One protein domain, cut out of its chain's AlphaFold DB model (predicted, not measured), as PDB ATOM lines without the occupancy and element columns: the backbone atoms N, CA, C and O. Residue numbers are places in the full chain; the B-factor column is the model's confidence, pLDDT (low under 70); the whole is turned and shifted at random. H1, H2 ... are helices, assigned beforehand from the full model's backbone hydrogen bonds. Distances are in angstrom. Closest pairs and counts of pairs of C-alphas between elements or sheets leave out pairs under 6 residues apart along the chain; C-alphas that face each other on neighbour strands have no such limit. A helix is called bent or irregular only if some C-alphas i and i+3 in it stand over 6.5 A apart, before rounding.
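AT A GLANCE: This is residues 304 to 424 of the 949 residues of an uncharacterized protein of Aphanomyces euteiches (UniProt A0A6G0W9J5). Look first for H4, the core of a small helical body: H1, H3, H5 and H6 pack round it, most of them at steep angles to it. H2 lies at the rim near H1, and residues 419 to 424 stick out as a tail. The printed part has 121 residues with six named helices, H1 to H6 in chain order, and no named strand; the class is all helix. It is compact, with a radius of gyration of the C-alphas of 14.8 A and spans of 44 by 37 by 28 A.

IN THESE COORDINATES: Find C-alpha 366 at (159.077, 191.590, 137.981); from there H4, residues 366 to 381, runs 22.9 A to C-alpha 381 at (146.752, 175.858, 149.147). H1 is residues 304 to 315, H2 332 to 339 and H3 347 to 358, 17.1 A long. H5, residues 388 to 400, is irregular, with C-alphas 389 and 392 7.3 A apart. H6, residues 403 to 414, is only just irregular, with C-alphas 405 and 408 6.6 A apart; it ends with C-alpha 414 at (154.831, 172.193, 146.533).

HOW THE PARTS SIT: Begin at the hub, H4. It touches H1 at a steep 61 degrees, closest at the C-alphas of His 308 and Ala 370, 5.6 A. With residues 368 to 375 alone it touches H5, closest at Ala 372 and Leu 394, C-alphas 5.1 A apart. Residues 373 to 380 alone touch H6 at a shallow 32 degrees; the closest C-alphas, Ile 377 and Ser 413, are 5.0 A apart. H3 and H4 form a helical hairpin, C-alphas of Val 355 and Thr 368 closest at 5.6 A. H2 is close to H1 but not clearly touching, C-alphas of Lys 313 and Gln 338 closest at 6.9 A. Every O i to N i+4 pair is within hydrogen-bond range in H1, H2 and H4, against 7 of 8 in H3, 6 of 9 in H5 and 6 of 8 in H6.

THE WHOLE: The printed part has no cut. The link from H1 to H2 is long, 16 residues. Look for low pLDDT, under 70, at residues 319 to 332 and 418 to 424, among others.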
ATOM      1  N   PRO A 304     160.866 193.097 145.746       81.19
ATOM      2  CA  PRO A 304     160.118 191.855 145.508       81.19
ATOM      3  C   PRO A 304     159.112 191.497 146.611       81.19
ATOM      4  O   PRO A 304     157.962 191.199 146.303       81.19
ATOM      5  N   ASP A 305     159.492 191.633 147.890       80.12
ATOM      6  CA  ASP A 305     158.595 191.417 149.038       80.12
ATOM      7  C   ASP A 305     157.299 192.238 148.911       80.12
ATOM      8  O   ASP A 305     156.204 191.765 149.214       80.12
ATOM      9  N   MET A 306     157.431 193.488 148.457       83.62
ATOM     10  CA  MET A 306     156.321 194.429 148.334       83.62
ATOM     11  C   MET A 306     155.444 194.090 147.131       83.62
ATOM     12  O   MET A 306     154.223 194.166 147.247       83.62
ATOM     13  N   LEU A 307     156.037 193.657 146.011       86.69
ATOM     14  CA  LEU A 307     155.284 193.130 144.871       86.69
ATOM     15  C   LEU A 307     154.459 191.906 145.265       86.69
ATOM     16  O   LEU A 307     153.268 191.873 144.975       86.69
ATOM     17  N   HIS A 308     155.042 190.948 145.989       84.44
ATOM     18  CA  HIS A 308     154.313 189.769 146.464       84.44
ATOM     19  C   HIS A 308     153.106 190.167 147.336       84.44
ATOM     20  O   HIS A 308     152.000 189.688 147.104       84.44
ATOM     21  N   VAL A 309     153.279 191.106 148.277       82.88
ATOM     22  CA  VAL A 309     152.179 191.637 149.109       82.88
ATOM     23  C   VAL A 309     151.093 192.333 148.276       82.88
ATOM     24  O   VAL A 309     149.906 192.139 148.540       82.88
ATOM     25  N   ILE A 310     151.476 193.150 147.289       86.44
ATOM     26  CA  ILE A 310     150.539 193.897 146.435       86.44
ATOM     27  C   ILE A 310     149.728 192.940 145.556       86.44
ATOM     28  O   ILE A 310     148.500 193.013 145.544       86.44
ATOM     29  N   ILE A 311     150.396 192.018 144.860       88.25
ATOM     30  CA  ILE A 311     149.745 191.062 143.959       88.25
ATOM     31  C   ILE A 311     148.839 190.099 144.736       88.25
ATOM     32  O   ILE A 311     147.695 189.889 144.329       88.25
ATOM     33  N   ALA A 312     149.267 189.609 145.904       82.94
ATOM     34  CA  ALA A 312     148.413 188.794 146.769       82.94
ATOM     35  C   ALA A 312     147.159 189.544 147.246       82.94
ATOM     36  O   ALA A 312     146.080 188.958 147.364       82.94
ATOM     37  N   LYS A 313     147.269 190.858 147.487       83.56
ATOM     38  CA  LYS A 313     146.135 191.699 147.887       83.56
ATOM     39  C   LYS A 313     145.170 191.976 146.729       83.56
ATOM     40  O   LYS A 313     143.959 191.927 146.946       83.56
ATOM     41  N   LEU A 314     145.679 192.190 145.513       84.44
ATOM     42  CA  LEU A 314     144.875 192.285 144.288       84.44
ATOM     43  C   LEU A 314     144.122 190.976 144.015       84.44
ATOM     44  O   LEU A 314     142.906 190.992 143.848       84.44
ATOM     45  N   ALA A 315     144.813 189.835 144.058       83.12
ATOM     46  CA  ALA A 315     144.207 188.528 143.815       83.12
ATOM     47  C   ALA A 315     143.150 188.165 144.880       83.12
ATOM     48  O   ALA A 315     142.067 187.708 144.526       83.12
ATOM     49  N   ASN A 316     143.387 188.469 146.164       81.00
ATOM     50  CA  ASN A 316     142.366 188.359 147.224       81.00
ATOM     51  C   ASN A 316     141.211 189.376 147.106       81.00
ATOM     52  O   ASN A 316     140.243 189.268 147.855       81.00
ATOM     53  N   SER A 317     141.293 190.363 146.210       79.38
ATOM     54  CA  SER A 317     140.190 191.294 145.924       79.38
ATOM     55  C   SER A 317     139.301 190.815 144.763       79.38
ATOM     56  O   SER A 317     138.251 191.406 144.509       79.38
ATOM     57  N   ASN A 318     139.678 189.732 144.072       77.31
ATOM     58  CA  ASN A 318     138.839 189.075 143.074       77.31
ATOM     59  C   ASN A 318     137.860 188.103 143.758       77.31
ATOM     60  O   ASN A 318     138.274 187.185 144.463       77.31
ATOM     61  N   ARG A 319     136.556 188.283 143.517       68.00
ATOM     62  CA  ARG A 319     135.479 187.482 144.129       68.00
ATOM     63  C   ARG A 319     135.429 186.030 143.646       68.00
ATOM     64  O   ARG A 319     134.823 185.207 144.322       68.00
ATOM     65  N   ASN A 320     136.048 185.728 142.504       64.50
ATOM     66  CA  ASN A 320     136.018 184.398 141.891       64.50
ATOM     67  C   ASN A 320     137.178 183.498 142.364       64.50
ATOM     68  O   ASN A 320     137.245 182.335 141.978       64.50
ATOM     69  N   LEU A 321     138.098 184.018 143.187       66.06
ATOM     70  CA  LEU A 321     139.212 183.257 143.752       66.06
ATOM     71  C   LEU A 321     138.974 182.917 145.224       66.06
ATOM     72  O   LEU A 321     138.454 183.727 145.992       66.06
ATOM     73  N   SER A 322     139.455 181.746 145.643       63.81
ATOM     74  CA  SER A 322     139.530 181.371 147.056       63.81
ATOM     75  C   SER A 322     140.320 182.418 147.847       63.81
ATOM     76  O   SER A 322     141.469 182.729 147.514       63.81
ATOM     77  N   LEU A 323     139.710 182.954 148.909       62.31
ATOM     78  CA  LEU A 323     140.352 183.906 149.814       62.31
ATOM     79  C   LEU A 323     141.483 183.216 150.576       62.31
ATOM     80  O   LEU A 323     141.253 182.432 151.495       62.31
ATOM     81  N   LEU A 324     142.718 183.538 150.204       65.94
ATOM     82  CA  LEU A 324     143.899 182.963 150.823       65.94
ATOM     83  C   LEU A 324     144.239 183.783 152.068       65.94
ATOM     84  O   LEU A 324     144.621 184.954 151.966       65.94
ATOM     85  N   GLN A 325     144.053 183.186 153.247       60.34
ATOM     86  CA  GLN A 325     144.457 183.807 154.507       60.34
ATOM     87  C   GLN A 325     145.972 184.001 154.489       60.34
ATOM     88  O   GLN A 325     146.718 183.031 154.399       60.34
ATOM     89  N   ALA A 326     146.419 185.255 154.544       57.00
ATOM     90  CA  ALA A 326     147.839 185.564 154.492       57.00
ATOM     91  C   ALA A 326     148.596 184.857 155.625       57.00
ATOM     92  O   ALA A 326     148.140 184.857 156.772       57.00
ATOM     93  N   GLU A 327     149.766 184.294 155.305       55.88
ATOM     94  CA  GLU A 327     150.653 183.722 156.318       55.88
ATOM     95  C   GLU A 327     150.933 184.760 157.419       55.88
ATOM     96  O   GLU A 327     151.084 185.949 157.111       55.88
ATOM     97  N   PRO A 328     150.998 184.354 158.702       52.44
ATOM     98  CA  PRO A 328     151.086 185.277 159.827       52.44
ATOM     99  C   PRO A 328     152.451 185.977 159.871       52.44
ATOM    100  O   PRO A 328     153.353 185.603 160.616       52.44
ATOM    101  N   HIS A 329     152.611 187.037 159.077       56.06
ATOM    102  CA  HIS A 329     153.811 187.858 159.087       56.06
ATOM    103  C   HIS A 329     154.015 188.481 160.473       56.06
ATOM    104  O   HIS A 329     153.095 189.068 161.046       56.06
ATOM    105  N   ASN A 330     155.258 188.467 160.957       56.31
ATOM    106  CA  ASN A 330     155.667 189.024 162.256       56.31
ATOM    107  C   ASN A 330     155.473 190.557 162.390       56.31
ATOM    108  O   ASN A 330     155.818 191.148 163.411       56.31
ATOM    109  N   LEU A 331     154.949 191.224 161.357       64.38
ATOM    110  CA  LEU A 331     154.776 192.670 161.264       64.38
ATOM    111  C   LEU A 331     153.295 193.047 161.407       64.38
ATOM    112  O   LEU A 331     152.522 192.954 160.456       64.38
ATOM    113  N   GLN A 332     152.909 193.537 162.588       68.81
ATOM    114  CA  GLN A 332     151.521 193.907 162.922       68.81
ATOM    115  C   GLN A 332     150.880 194.886 161.916       68.81
ATOM    116  O   GLN A 332     149.709 194.741 161.570       68.81
ATOM    117  N   TRP A 333     151.648 195.855 161.402       71.06
ATOM    118  CA  TRP A 333     151.165 196.819 160.403       71.06
ATOM    119  C   TRP A 333     150.804 196.157 159.064       71.06
ATOM    120  O   TRP A 333     149.881 196.600 158.386       71.06
ATOM    121  N   LEU A 334     151.503 195.080 158.698       68.00
ATOM    122  CA  LEU A 334     151.279 194.350 157.455       68.00
ATOM    123  C   LEU A 334     150.054 193.431 157.578       68.00
ATOM    124  O   LEU A 334     149.254 193.364 156.650       68.00
ATOM    125  N   GLN A 335     149.830 192.841 158.758       66.94
ATOM    126  CA  GLN A 335     148.575 192.145 159.076       66.94
ATOM    127  C   GLN A 335     147.365 193.092 159.024       66.94
ATOM    128  O   GLN A 335     146.302 192.714 158.530       66.94
ATOM    129  N   ALA A 336     147.509 194.330 159.513       70.19
ATOM    130  CA  ALA A 336     146.458 195.345 159.414       70.19
ATOM    131  C   ALA A 336     146.162 195.704 157.945       70.19
ATOM    132  O   ALA A 336     145.004 195.685 157.534       70.19
ATOM    133  N   TRP A 337     147.204 195.921 157.134       73.44
ATOM    134  CA  TRP A 337     147.077 196.163 155.692       73.44
ATOM    135  C   TRP A 337     146.410 195.004 154.932       73.44
ATOM    136  O   TRP A 337     145.596 195.211 154.034       73.44
ATOM    137  N   GLN A 338     146.715 193.759 155.300       69.75
ATOM    138  CA  GLN A 338     146.104 192.579 154.685       69.75
ATOM    139  C   GLN A 338     144.594 192.485 154.970       69.75
ATOM    140  O   GLN A 338     143.852 192.009 154.107       69.75
ATOM    141  N   ARG A 339     144.123 193.001 156.115       71.12
ATOM    142  CA  ARG A 339     142.697 193.043 156.503       71.12
ATOM    143  C   ARG A 339     141.913 194.215 155.896       71.12
ATOM    144  O   ARG A 339     140.710 194.089 155.710       71.12
ATOM    145  N   ASP A 340     142.576 195.322 155.574       74.88
ATOM    146  CA  ASP A 340     141.972 196.534 154.997       74.88
ATOM    147  C   ASP A 340     141.371 196.270 153.591       74.88
ATOM    148  O   ASP A 340     142.101 195.811 152.708       74.88
ATOM    149  N   PRO A 341     140.064 196.483 153.338       75.00
ATOM    150  CA  PRO A 341     139.457 196.245 152.025       75.00
ATOM    151  C   PRO A 341     139.978 197.220 150.955       75.00
ATOM    152  O   PRO A 341     140.389 198.341 151.254       75.00
ATOM    153  N   TRP A 342     139.964 196.794 149.689       81.94
ATOM    154  CA  TRP A 342     140.276 197.640 148.530       81.94
ATOM    155  C   TRP A 342     139.022 197.783 147.660       81.94
ATOM    156  O   TRP A 342     138.384 196.785 147.323       81.94
ATOM    157  N   GLU A 343     138.671 199.013 147.288       76.69
ATOM    158  CA  GLU A 343     137.467 199.306 146.496       76.69
ATOM    159  C   GLU A 343     137.742 199.185 144.986       76.69
ATOM    160  O   GLU A 343     137.847 200.179 144.270       76.69
ATOM    161  N   LEU A 344     137.891 197.950 144.493       77.38
ATOM    162  CA  LEU A 344     138.150 197.664 143.075       77.38
ATOM    163  C   LEU A 344     136.874 197.266 142.323       77.38
ATOM    164  O   LEU A 344     136.085 196.455 142.809       77.38
ATOM    165  N   SER A 345     136.700 197.789 141.105       68.56
ATOM    166  CA  SER A 345     135.575 197.429 140.228       68.56
ATOM    167  C   SER A 345     135.760 196.074 139.537       68.56
ATOM    168  O   SER A 345     134.796 195.333 139.385       68.56
ATOM    169  N   ASP A 346     136.992 195.756 139.126       77.06
ATOM    170  CA  ASP A 346     137.370 194.476 138.515       77.06
ATOM    171  C   ASP A 346     138.864 194.206 138.762       77.06
ATOM    172  O   ASP A 346     139.739 194.683 138.038       77.06
ATOM    173  N   ALA A 347     139.158 193.456 139.826       80.06
ATOM    174  CA  ALA A 347     140.524 193.081 140.185       80.06
ATOM    175  C   ALA A 347     141.118 192.003 139.254       80.06
ATOM    176  O   ALA A 347     142.338 191.895 139.144       80.06
ATOM    177  N   GLY A 348     140.274 191.202 138.590       78.88
ATOM    178  CA  GLY A 348     140.717 190.138 137.689       78.88
ATOM    179  C   GLY A 348     141.282 190.714 136.396       78.88
ATOM    180  O   GLY A 348     142.409 190.403 136.017       78.88
ATOM    181  N   ARG A 349     140.542 191.633 135.768       82.75
ATOM    182  CA  ARG A 349     141.003 192.342 134.571       82.75
ATOM    183  C   ARG A 349     142.237 193.199 134.833       82.75
ATOM    184  O   ARG A 349     143.154 193.168 134.024       82.75
ATOM    185  N   GLN A 350     142.308 193.907 135.964       84.62
ATOM    186  CA  GLN A 350     143.499 194.702 136.303       84.62
ATOM    187  C   GLN A 350     144.774 193.840 136.421       84.62
ATOM    188  O   GLN A 350     145.848 194.316 136.062       84.62
ATOM    189  N   LEU A 351     144.677 192.577 136.863       85.00
ATOM    190  CA  LEU A 351     145.811 191.637 136.881       85.00
ATOM    191  C   LEU A 351     146.230 191.167 135.477       85.00
ATOM    192  O   LEU A 351     147.425 191.022 135.227       85.00
ATOM    193  N   VAL A 352     145.277 190.961 134.565       84.88
ATOM    194  CA  VAL A 352     145.559 190.588 133.166       84.88
ATOM    195  C   VAL A 352     146.151 191.771 132.389       84.88
ATOM    196  O   VAL A 352     147.185 191.622 131.740       84.88
ATOM    197  N   ASP A 353     145.560 192.964 132.517       85.31
ATOM    198  CA  ASP A 353     146.048 194.188 131.871       85.31
ATOM    199  C   ASP A 353     147.485 194.535 132.329       85.31
ATOM    200  O   ASP A 353     148.306 194.931 131.503       85.31
ATOM    201  N   LEU A 354     147.835 194.321 133.611       86.88
ATOM    202  CA  LEU A 354     149.209 194.474 134.127       86.88
ATOM    203  C   LEU A 354     150.234 193.610 133.380       86.88
ATOM    204  O   LEU A 354     151.313 194.097 133.047       86.88
ATOM    205  N   VAL A 355     149.912 192.336 133.143       86.56
ATOM    206  CA  VAL A 355     150.812 191.397 132.453       86.56
ATOM    207  C   VAL A 355     150.946 191.783 130.982       86.56
ATOM    208  O   VAL A 355     152.064 191.886 130.485       86.56
ATOM    209  N   ASN A 356     149.833 192.082 130.310       85.75
ATOM    210  CA  ASN A 356     149.823 192.490 128.900       85.75
ATOM    211  C   ASN A 356     150.662 193.754 128.636       85.75
ATOM    212  O   ASN A 356     151.260 193.886 127.572       85.75
ATOM    213  N   LEU A 357     150.723 194.681 129.599       83.75
ATOM    214  CA  LEU A 357     151.576 195.871 129.520       83.75
ATOM    215  C   LEU A 357     153.063 195.554 129.734       83.75
ATOM    216  O   LEU A 357     153.910 196.212 129.142       83.75
ATOM    217  N   GLU A 358     153.394 194.567 130.570       84.69
ATOM    218  CA  GLU A 358     154.784 194.194 130.865       84.69
ATOM    219  C   GLU A 358     155.397 193.259 129.805       84.69
ATOM    220  O   GLU A 358     156.612 193.256 129.615       84.69
ATOM    221  N   GLN A 359     154.565 192.536 129.047       74.62
ATOM    222  CA  GLN A 359     154.963 191.699 127.904       74.62
ATOM    223  C   GLN A 359     155.636 192.470 126.746       74.62
ATOM    224  O   GLN A 359     156.115 191.852 125.799       74.62
ATOM    225  N   SER A 360     155.721 193.804 126.790       62.38
ATOM    226  CA  SER A 360     156.333 194.621 125.731       62.38
ATOM    227  C   SER A 360     157.874 194.566 125.670       62.38
ATOM    228  O   SER A 360     158.478 195.402 124.997       62.38
ATOM    229  N   THR A 361     158.530 193.645 126.386       57.97
ATOM    230  CA  THR A 361     159.997 193.469 126.402       57.97
ATOM    231  C   THR A 361     160.391 191.991 126.469       57.97
ATOM    232  O   THR A 361     159.723 191.219 127.146       57.97
ATOM    233  N   ASP A 362     161.515 191.612 125.847       57.34
ATOM    234  CA  ASP A 362     161.979 190.216 125.673       57.34
ATOM    235  C   ASP A 362     162.379 189.454 126.965       57.34
ATOM    236  O   ASP A 362     162.947 188.361 126.898       57.34
ATOM    237  N   ALA A 363     162.128 190.014 128.151       71.31
ATOM    238  CA  ALA A 363     162.566 189.485 129.440       71.31
ATOM    239  C   ALA A 363     161.415 189.398 130.452       71.31
ATOM    240  O   ALA A 363     160.513 190.232 130.458       71.31
ATOM    241  N   VAL A 364     161.484 188.422 131.369       74.19
ATOM    242  CA  VAL A 364     160.511 188.282 132.465       74.19
ATOM    243  C   VAL A 364     160.519 189.527 133.351       74.19
ATOM    244  O   VAL A 364     161.434 189.732 134.154       74.19
ATOM    245  N   GLY A 365     159.461 190.325 133.252       83.00
ATOM    246  CA  GLY A 365     159.255 191.462 134.133       83.00
ATOM    247  C   GLY A 365     158.913 191.054 135.580       83.00
ATOM    248  O   GLY A 365     158.395 189.957 135.842       83.00
ATOM    249  N   PRO A 366     159.242 191.911 136.567       87.75
ATOM    250  CA  PRO A 366     159.077 191.590 137.981       87.75
ATOM    251  C   PRO A 366     157.609 191.451 138.409       87.75
ATOM    252  O   PRO A 366     157.337 190.722 139.365       87.75
ATOM    253  N   VAL A 367     156.661 192.105 137.725       88.00
ATOM    254  CA  VAL A 367     155.231 191.998 138.056       88.00
ATOM    255  C   VAL A 367     154.674 190.657 137.581       88.00
ATOM    256  O   VAL A 367     154.061 189.938 138.365       88.00
ATOM    257  N   THR A 368     154.983 190.255 136.350       89.31
ATOM    258  CA  THR A 368     154.619 188.965 135.747       89.31
ATOM    259  C   THR A 368     155.125 187.800 136.595       89.31
ATOM    260  O   THR A 368     154.367 186.876 136.893       89.31
ATOM    261  N   ARG A 369     156.371 187.879 137.093       89.38
ATOM    262  CA  ARG A 369     156.924 186.904 138.051       89.38
ATOM    263  C   ARG A 369     156.133 186.842 139.361       89.38
ATOM    264  O   ARG A 369     155.881 185.748 139.861       89.38
ATOM    265  N   ALA A 370     155.728 187.985 139.914       89.00
ATOM    266  CA  ALA A 370     154.927 188.033 141.138       89.00
ATOM    267  C   ALA A 370     153.500 187.480 140.933       89.00
ATOM    268  O   ALA A 370     152.978 186.812 141.824       89.00
ATOM    269  N   VAL A 371     152.890 187.694 139.761       89.75
ATOM    270  CA  VAL A 371     151.568 187.144 139.399       89.75
ATOM    271  C   VAL A 371     151.631 185.633 139.157       89.75
ATOM    272  O   VAL A 371     150.799 184.903 139.694       89.75
ATOM    273  N   ALA A 372     152.646 185.137 138.441       89.56
ATOM    274  CA  ALA A 372     152.878 183.700 138.273       89.56
ATOM    275  C   ALA A 372     153.135 182.995 139.622       89.56
ATOM    276  O   ALA A 372     152.596 181.915 139.870       89.56
ATOM    277  N   ARG A 373     153.887 183.636 140.532       89.44
ATOM    278  CA  ARG A 373     154.088 183.158 141.909       89.44
ATOM    279  C   ARG A 373     152.784 183.053 142.689       89.44
ATOM    280  O   ARG A 373     152.522 182.024 143.305       89.44
ATOM    281  N   GLU A 374     151.976 184.105 142.668       87.69
ATOM    282  CA  GLU A 374     150.712 184.140 143.402       87.69
ATOM    283  C   GLU A 374     149.727 183.071 142.898       87.69
ATOM    284  O   GLU A 374     149.044 182.440 143.704       87.69
ATOM    285  N   ALA A 375     149.702 182.807 141.588       88.06
ATOM    286  CA  ALA A 375     148.908 181.732 140.996       88.06
ATOM    287  C   ALA A 375     149.318 180.345 141.524       88.06
ATOM    288  O   ALA A 375     148.467 179.578 141.976       88.06
ATOM    289  N   LEU A 376     150.622 180.043 141.512       87.25
ATOM    290  CA  LEU A 376     151.169 178.756 141.958       87.25
ATOM    291  C   LEU A 376     150.987 178.528 143.466       87.25
ATOM    292  O   LEU A 376     150.613 177.434 143.883       87.25
ATOM    293  N   ILE A 377     151.178 179.566 144.286       86.12
ATOM    294  CA  ILE A 377     150.933 179.485 145.732       86.12
ATOM    295  C   ILE A 377     149.442 179.267 146.011       86.12
ATOM    296  O   ILE A 377     149.092 178.396 146.807       86.12
ATOM    297  N   ARG A 378     148.543 179.992 145.328       84.00
ATOM    298  CA  ARG A 378     147.092 179.770 145.460       84.00
ATOM    299  C   ARG A 378     146.680 178.358 145.074       84.00
ATOM    300  O   ARG A 378     145.839 177.784 145.766       84.00
ATOM    301  N   PHE A 379     147.281 177.803 144.024       83.25
ATOM    302  CA  PHE A 379     147.043 176.423 143.623       83.25
ATOM    303  C   PHE A 379     147.486 175.419 144.695       83.25
ATOM    304  O   PHE A 379     146.704 174.536 145.037       83.25
ATOM    305  N   GLY A 380     148.675 175.598 145.284       80.38
ATOM    306  CA  GLY A 380     149.169 174.740 146.369       80.38
ATOM    307  C   GLY A 380     148.211 174.681 147.565       80.38
ATOM    308  O   GLY A 380     147.839 173.595 147.999       80.38
ATOM    309  N   TYR A 381     147.724 175.832 148.044       79.81
ATOM    310  CA  TYR A 381     146.752 175.858 149.147       79.81
ATOM    311  C   TYR A 381     145.340 175.372 148.752       79.81
ATOM    312  O   TYR A 381     144.641 174.816 149.596       79.81
ATOM    313  N   HIS A 382     144.881 175.628 147.518       78.44
ATOM    314  CA  HIS A 382     143.511 175.335 147.065       78.44
ATOM    315  C   HIS A 382     143.478 174.852 145.596       78.44
ATOM    316  O   HIS A 382     143.153 175.634 144.696       78.44
ATOM    317  N   PRO A 383     143.723 173.557 145.324       72.81
ATOM    318  CA  PRO A 383     143.875 173.039 143.958       72.81
ATOM    319  C   PRO A 383     142.570 172.919 143.140       72.81
ATOM    320  O   PRO A 383     142.594 172.427 142.016       72.81
ATOM    321  N   HIS A 384     141.425 173.357 143.672       70.38
ATOM    322  CA  HIS A 384     140.103 173.235 143.030       70.38
ATOM    323  C   HIS A 384     139.500 174.577 142.560       70.38
ATOM    324  O   HIS A 384     138.305 174.648 142.288       70.38
ATOM    325  N   GLY A 385     140.293 175.655 142.509       69.00
ATOM    326  CA  GLY A 385     139.843 176.978 142.048       69.00
ATOM    327  C   GLY A 385     139.848 177.168 140.522       69.00
ATOM    328  O   GLY A 385     140.496 176.424 139.788       69.00
ATOM    329  N   GLU A 386     139.173 178.217 140.041       73.88
ATOM    330  CA  GLU A 386     139.271 178.665 138.644       73.88
ATOM    331  C   GLU A 386     140.486 179.586 138.451       73.88
ATOM    332  O   GLU A 386     140.499 180.739 138.883       73.88
ATOM    333  N   PHE A 387     141.522 179.087 137.774       81.19
ATOM    334  CA  PHE A 387     142.806 179.788 137.627       81.19
ATOM    335  C   PHE A 387     143.052 180.408 136.240       81.19
ATOM    336  O   PHE A 387     144.122 180.969 136.004       81.19
ATOM    337  N   GLY A 388     142.079 180.359 135.319       78.88
ATOM    338  CA  GLY A 388     142.241 180.822 133.928       78.88
ATOM    339  C   GLY A 388     142.692 182.284 133.781       78.88
ATOM    340  O   GLY A 388     143.404 182.618 132.840       78.88
ATOM    341  N   LEU A 389     142.382 183.145 134.756       81.38
ATOM    342  CA  LEU A 389     142.843 184.541 134.795       81.38
ATOM    343  C   LEU A 389     144.365 184.711 134.985       81.38
ATOM    344  O   LEU A 389     144.892 185.793 134.752       81.38
ATOM    345  N   PHE A 390     145.082 183.655 135.388       87.31
ATOM    346  CA  PHE A 390     146.544 183.648 135.510       87.31
ATOM    347  C   PHE A 390     147.258 183.050 134.287       87.31
ATOM    348  O   PHE A 390     148.489 183.077 134.237       87.31
ATOM    349  N   ALA A 391     146.519 182.529 133.298       86.31
ATOM    350  CA  ALA A 391     147.067 181.859 132.114       86.31
ATOM    351  C   ALA A 391     148.142 182.687 131.394       86.31
ATOM    352  O   ALA A 391     149.190 182.168 131.014       86.31
ATOM    353  N   GLU A 392     147.888 183.988 131.255       85.19
ATOM    354  CA  GLU A 392     148.755 184.941 130.563       85.19
ATOM    355  C   GLU A 392     150.069 185.189 131.322       85.19
ATOM    356  O   GLU A 392     151.153 185.168 130.740       85.19
ATOM    357  N   ALA A 393     149.982 185.319 132.650       87.25
ATOM    358  CA  ALA A 393     151.138 185.489 133.526       87.25
ATOM    359  C   ALA A 393     152.021 184.238 133.555       87.25
ATOM    360  O   ALA A 393     153.243 184.337 133.470       87.25
ATOM    361  N   LEU A 394     151.401 183.058 133.645       88.38
ATOM    362  CA  LEU A 394     152.104 181.777 133.626       88.38
ATOM    363  C   LEU A 394     152.787 181.556 132.270       88.38
ATOM    364  O   LEU A 394     153.965 181.207 132.244       88.38
ATOM    365  N   ARG A 395     152.099 181.820 131.150       85.69
ATOM    366  CA  ARG A 395     152.681 181.675 129.806       85.69
ATOM    367  C   ARG A 395     153.873 182.610 129.597       85.69
ATOM    368  O   ARG A 395     154.930 182.134 129.205       85.69
ATOM    369  N   ALA A 396     153.736 183.902 129.902       85.69
ATOM    370  CA  ALA A 396     154.832 184.864 129.758       85.69
ATOM    371  C   ALA A 396     156.014 184.554 130.692       85.69
ATOM    372  O   ALA A 396     157.170 184.643 130.281       85.69
ATOM    373  N   TYR A 397     155.743 184.119 131.928       88.31
ATOM    374  CA  TYR A 397     156.789 183.691 132.854       88.31
ATOM    375  C   TYR A 397     157.561 182.473 132.316       88.31
ATOM    376  O   TYR A 397     158.776 182.544 132.144       88.31
ATOM    377  N   PHE A 398     156.871 181.380 131.979       87.19
ATOM    378  CA  PHE A 398     157.493 180.131 131.514       87.19
ATOM    379  C   PHE A 398     157.922 180.130 130.031       87.19
ATOM    380  O   PHE A 398     158.407 179.113 129.539       87.19
ATOM    381  N   ALA A 399     157.772 181.250 129.316       82.94
ATOM    382  CA  ALA A 399     158.355 181.453 127.987       82.94
ATOM    383  C   ALA A 399     159.756 182.096 128.031       82.94
ATOM    384  O   ALA A 399     160.536 181.886 127.103       82.94
ATOM    385  N   HIS A 400     160.079 182.853 129.093       82.94
ATOM    386  CA  HIS A 400     161.327 183.633 129.207       82.94
ATOM    387  C   HIS A 400     162.134 183.367 130.501       82.94
ATOM    388  O   HIS A 400     163.249 183.873 130.639       82.94
ATOM    389  N   ALA A 401     161.599 182.624 131.479       84.69
ATOM    390  CA  ALA A 401     162.314 182.290 132.714       84.69
ATOM    391  C   ALA A 401     163.449 181.277 132.480       84.69
ATOM    392  O   ALA A 401     163.440 180.506 131.525       84.69
ATOM    393  N   THR A 402     164.403 181.209 133.413       85.88
ATOM    394  CA  THR A 402     165.399 180.125 133.454       85.88
ATOM    395  C   THR A 402     164.955 178.977 134.372       85.88
ATOM    396  O   THR A 402     164.069 179.137 135.218       85.88
ATOM    397  N   THR A 403     165.610 177.813 134.279       83.75
ATOM    398  CA  THR A 403     165.434 176.725 135.261       83.75
ATOM    399  C   THR A 403     165.732 177.208 136.684       83.75
ATOM    400  O   THR A 403     164.912 176.996 137.575       83.75
ATOM    401  N   PHE A 404     166.822 177.965 136.871       85.44
ATOM    402  CA  PHE A 404     167.212 178.599 138.139       85.44
ATOM    403  C   PHE A 404     166.134 179.532 138.714       85.44
ATOM    404  O   PHE A 404     165.949 179.583 139.926       85.44
ATOM    405  N   ASP A 405     165.390 180.242 137.862       84.44
ATOM    406  CA  ASP A 405     164.287 181.099 138.298       84.44
ATOM    407  C   ASP A 405     163.031 180.319 138.682       84.44
ATOM    408  O   ASP A 405     162.347 180.696 139.637       84.44
ATOM    409  N   SER A 406     162.734 179.264 137.920       88.12
ATOM    410  CA  SER A 406     161.505 178.476 138.040       88.12
ATOM    411  C   SER A 406     161.533 177.420 139.148       88.12
ATOM    412  O   SER A 406     160.524 177.235 139.820       88.12
ATOM    413  N   PHE A 407     162.661 176.740 139.383       90.50
ATOM    414  CA  PHE A 407     162.733 175.633 140.346       90.50
ATOM    415  C   PHE A 407     162.378 176.062 141.785       90.50
ATOM    416  O   PHE A 407     161.499 175.424 142.363       90.50
ATOM    417  N   PRO A 408     162.920 177.171 142.343       89.19
ATOM    418  CA  PRO A 408     162.536 177.635 143.680       89.19
ATOM    419  C   PRO A 408     161.049 177.987 143.789       89.19
ATOM    420  O   PRO A 408     160.474 177.909 144.870       89.19
ATOM    421  N   LEU A 409     160.425 178.373 142.672       86.38
ATOM    422  CA  LEU A 409     159.017 178.744 142.615       86.38
ATOM    423  C   LEU A 409     158.094 177.516 142.597       86.38
ATOM    424  O   LEU A 409     157.041 177.517 143.233       86.38
ATOM    425  N   LEU A 410     158.508 176.461 141.891       88.06
ATOM    426  CA  LEU A 410     157.832 175.165 141.902       88.06
ATOM    427  C   LEU A 410     157.992 174.488 143.275       88.06
ATOM    428  O   LEU A 410     156.999 174.025 143.830       88.06
ATOM    429  N   GLU A 411     159.196 174.517 143.861       87.88
ATOM    430  CA  GLU A 411     159.475 174.080 145.241       87.88
ATOM    431  C   GLU A 411     158.584 174.805 146.261       87.88
ATOM    432  O   GLU A 411     157.836 174.148 146.982       87.88
ATOM    433  N   GLU A 412     158.560 176.144 146.251       85.44
ATOM    434  CA  GLU A 412     157.703 176.926 147.153       85.44
ATOM    435  C   GLU A 412     156.214 176.587 146.988       85.44
ATOM    436  O   GLU A 412     155.492 176.557 147.981       85.44
ATOM    437  N   SER A 413     155.740 176.301 145.769       84.12
ATOM    438  CA  SER A 413     154.344 175.892 145.555       84.12
ATOM    439  C   SER A 413     154.030 174.512 146.141       84.12
ATOM    440  O   SER A 413     152.945 174.319 146.690       84.12
ATOM    441  N   LEU A 414     154.980 173.573 146.067       82.81
ATOM    442  CA  LEU A 414     154.831 172.193 146.533       82.81
ATOM    443  C   LEU A 414     154.840 172.098 148.061       82.81
ATOM    444  O   LEU A 414     154.015 171.381 148.625       82.81
ATOM    445  N   ASP A 415     155.669 172.905 148.727       81.88
ATOM    446  CA  ASP A 415     155.706 173.035 150.191       81.88
ATOM    447  C   ASP A 415     154.384 173.555 150.800       81.88
ATOM    448  O   ASP A 415     154.186 173.463 152.014       81.88
ATOM    449  N   LYS A 416     153.468 174.117 149.990       80.94
ATOM    450  CA  LYS A 416     152.138 174.579 150.440       80.94
ATOM    451  C   LYS A 416     151.002 173.582 150.203       80.94
ATOM    452  O   LYS A 416     149.881 173.879 150.619       80.94
ATOM    453  N   PHE A 417     151.240 172.437 149.553       77.56
ATOM    454  CA  PHE A 417     150.166 171.463 149.340       77.56
ATOM    455  C   PHE A 417     149.663 170.898 150.675       77.56
ATOM    456  O   PHE A 417     150.472 170.584 151.554       77.56
ATOM    457  N   PRO A 418     148.340 170.712 150.842       69.44
ATOM    458  CA  PRO A 418     147.820 169.990 151.992       69.44
ATOM    459  C   PRO A 418     148.386 168.558 151.987       69.44
ATOM    460  O   PRO A 418     148.378 167.906 150.937       69.44
ATOM    461  N   PRO A 419     148.875 168.048 153.134       62.16
ATOM    462  CA  PRO A 419     149.424 166.700 153.208       62.16
ATOM    463  C   PRO A 419     148.357 165.654 152.842       62.16
ATOM    464  O   PRO A 419     147.168 165.888 153.079       62.16
ATOM    465  N   PRO A 420     148.756 164.492 152.293       59.84
ATOM    466  CA  PRO A 420     147.818 163.465 151.856       59.84
ATOM    467  C   PRO A 420     146.916 163.011 153.005       59.84
ATOM    468  O   PRO A 420     147.392 162.494 154.018       59.84
ATOM    469  N   TYR A 421     145.600 163.158 152.828       52.47
ATOM    470  CA  TYR A 421     144.625 162.525 153.711       52.47
ATOM    471  C   TYR A 421     144.757 161.002 153.546       52.47
ATOM    472  O   TYR A 421     144.487 160.490 152.459       52.47
ATOM    473  N   PRO A 422     145.157 160.246 154.588       47.41
ATOM    474  CA  PRO A 422     145.696 158.888 154.432       47.41
ATOM    475  C   PRO A 422     144.679 157.819 153.992       47.41
ATOM    476  O   PRO A 422     145.053 156.662 153.832       47.41
ATOM    477  N   ASN A 423     143.412 158.198 153.802       47.28
ATOM    478  CA  ASN A 423     142.308 157.324 153.403       47.28
ATOM    479  C   ASN A 423     141.569 157.814 152.137       47.28
ATOM    480  O   ASN A 423     140.516 157.266 151.820       47.28
ATOM    481  N   ASP A 424     142.054 158.852 151.440       56.19
ATOM    482  CA  ASP A 424     141.370 159.405 150.261       56.19
ATOM    483  C   ASP A 424     141.939 158.831 148.943       56.19
ATOM    484  O   ASP A 424     143.045 159.205 148.539       56.19
TER     485      ASP A 424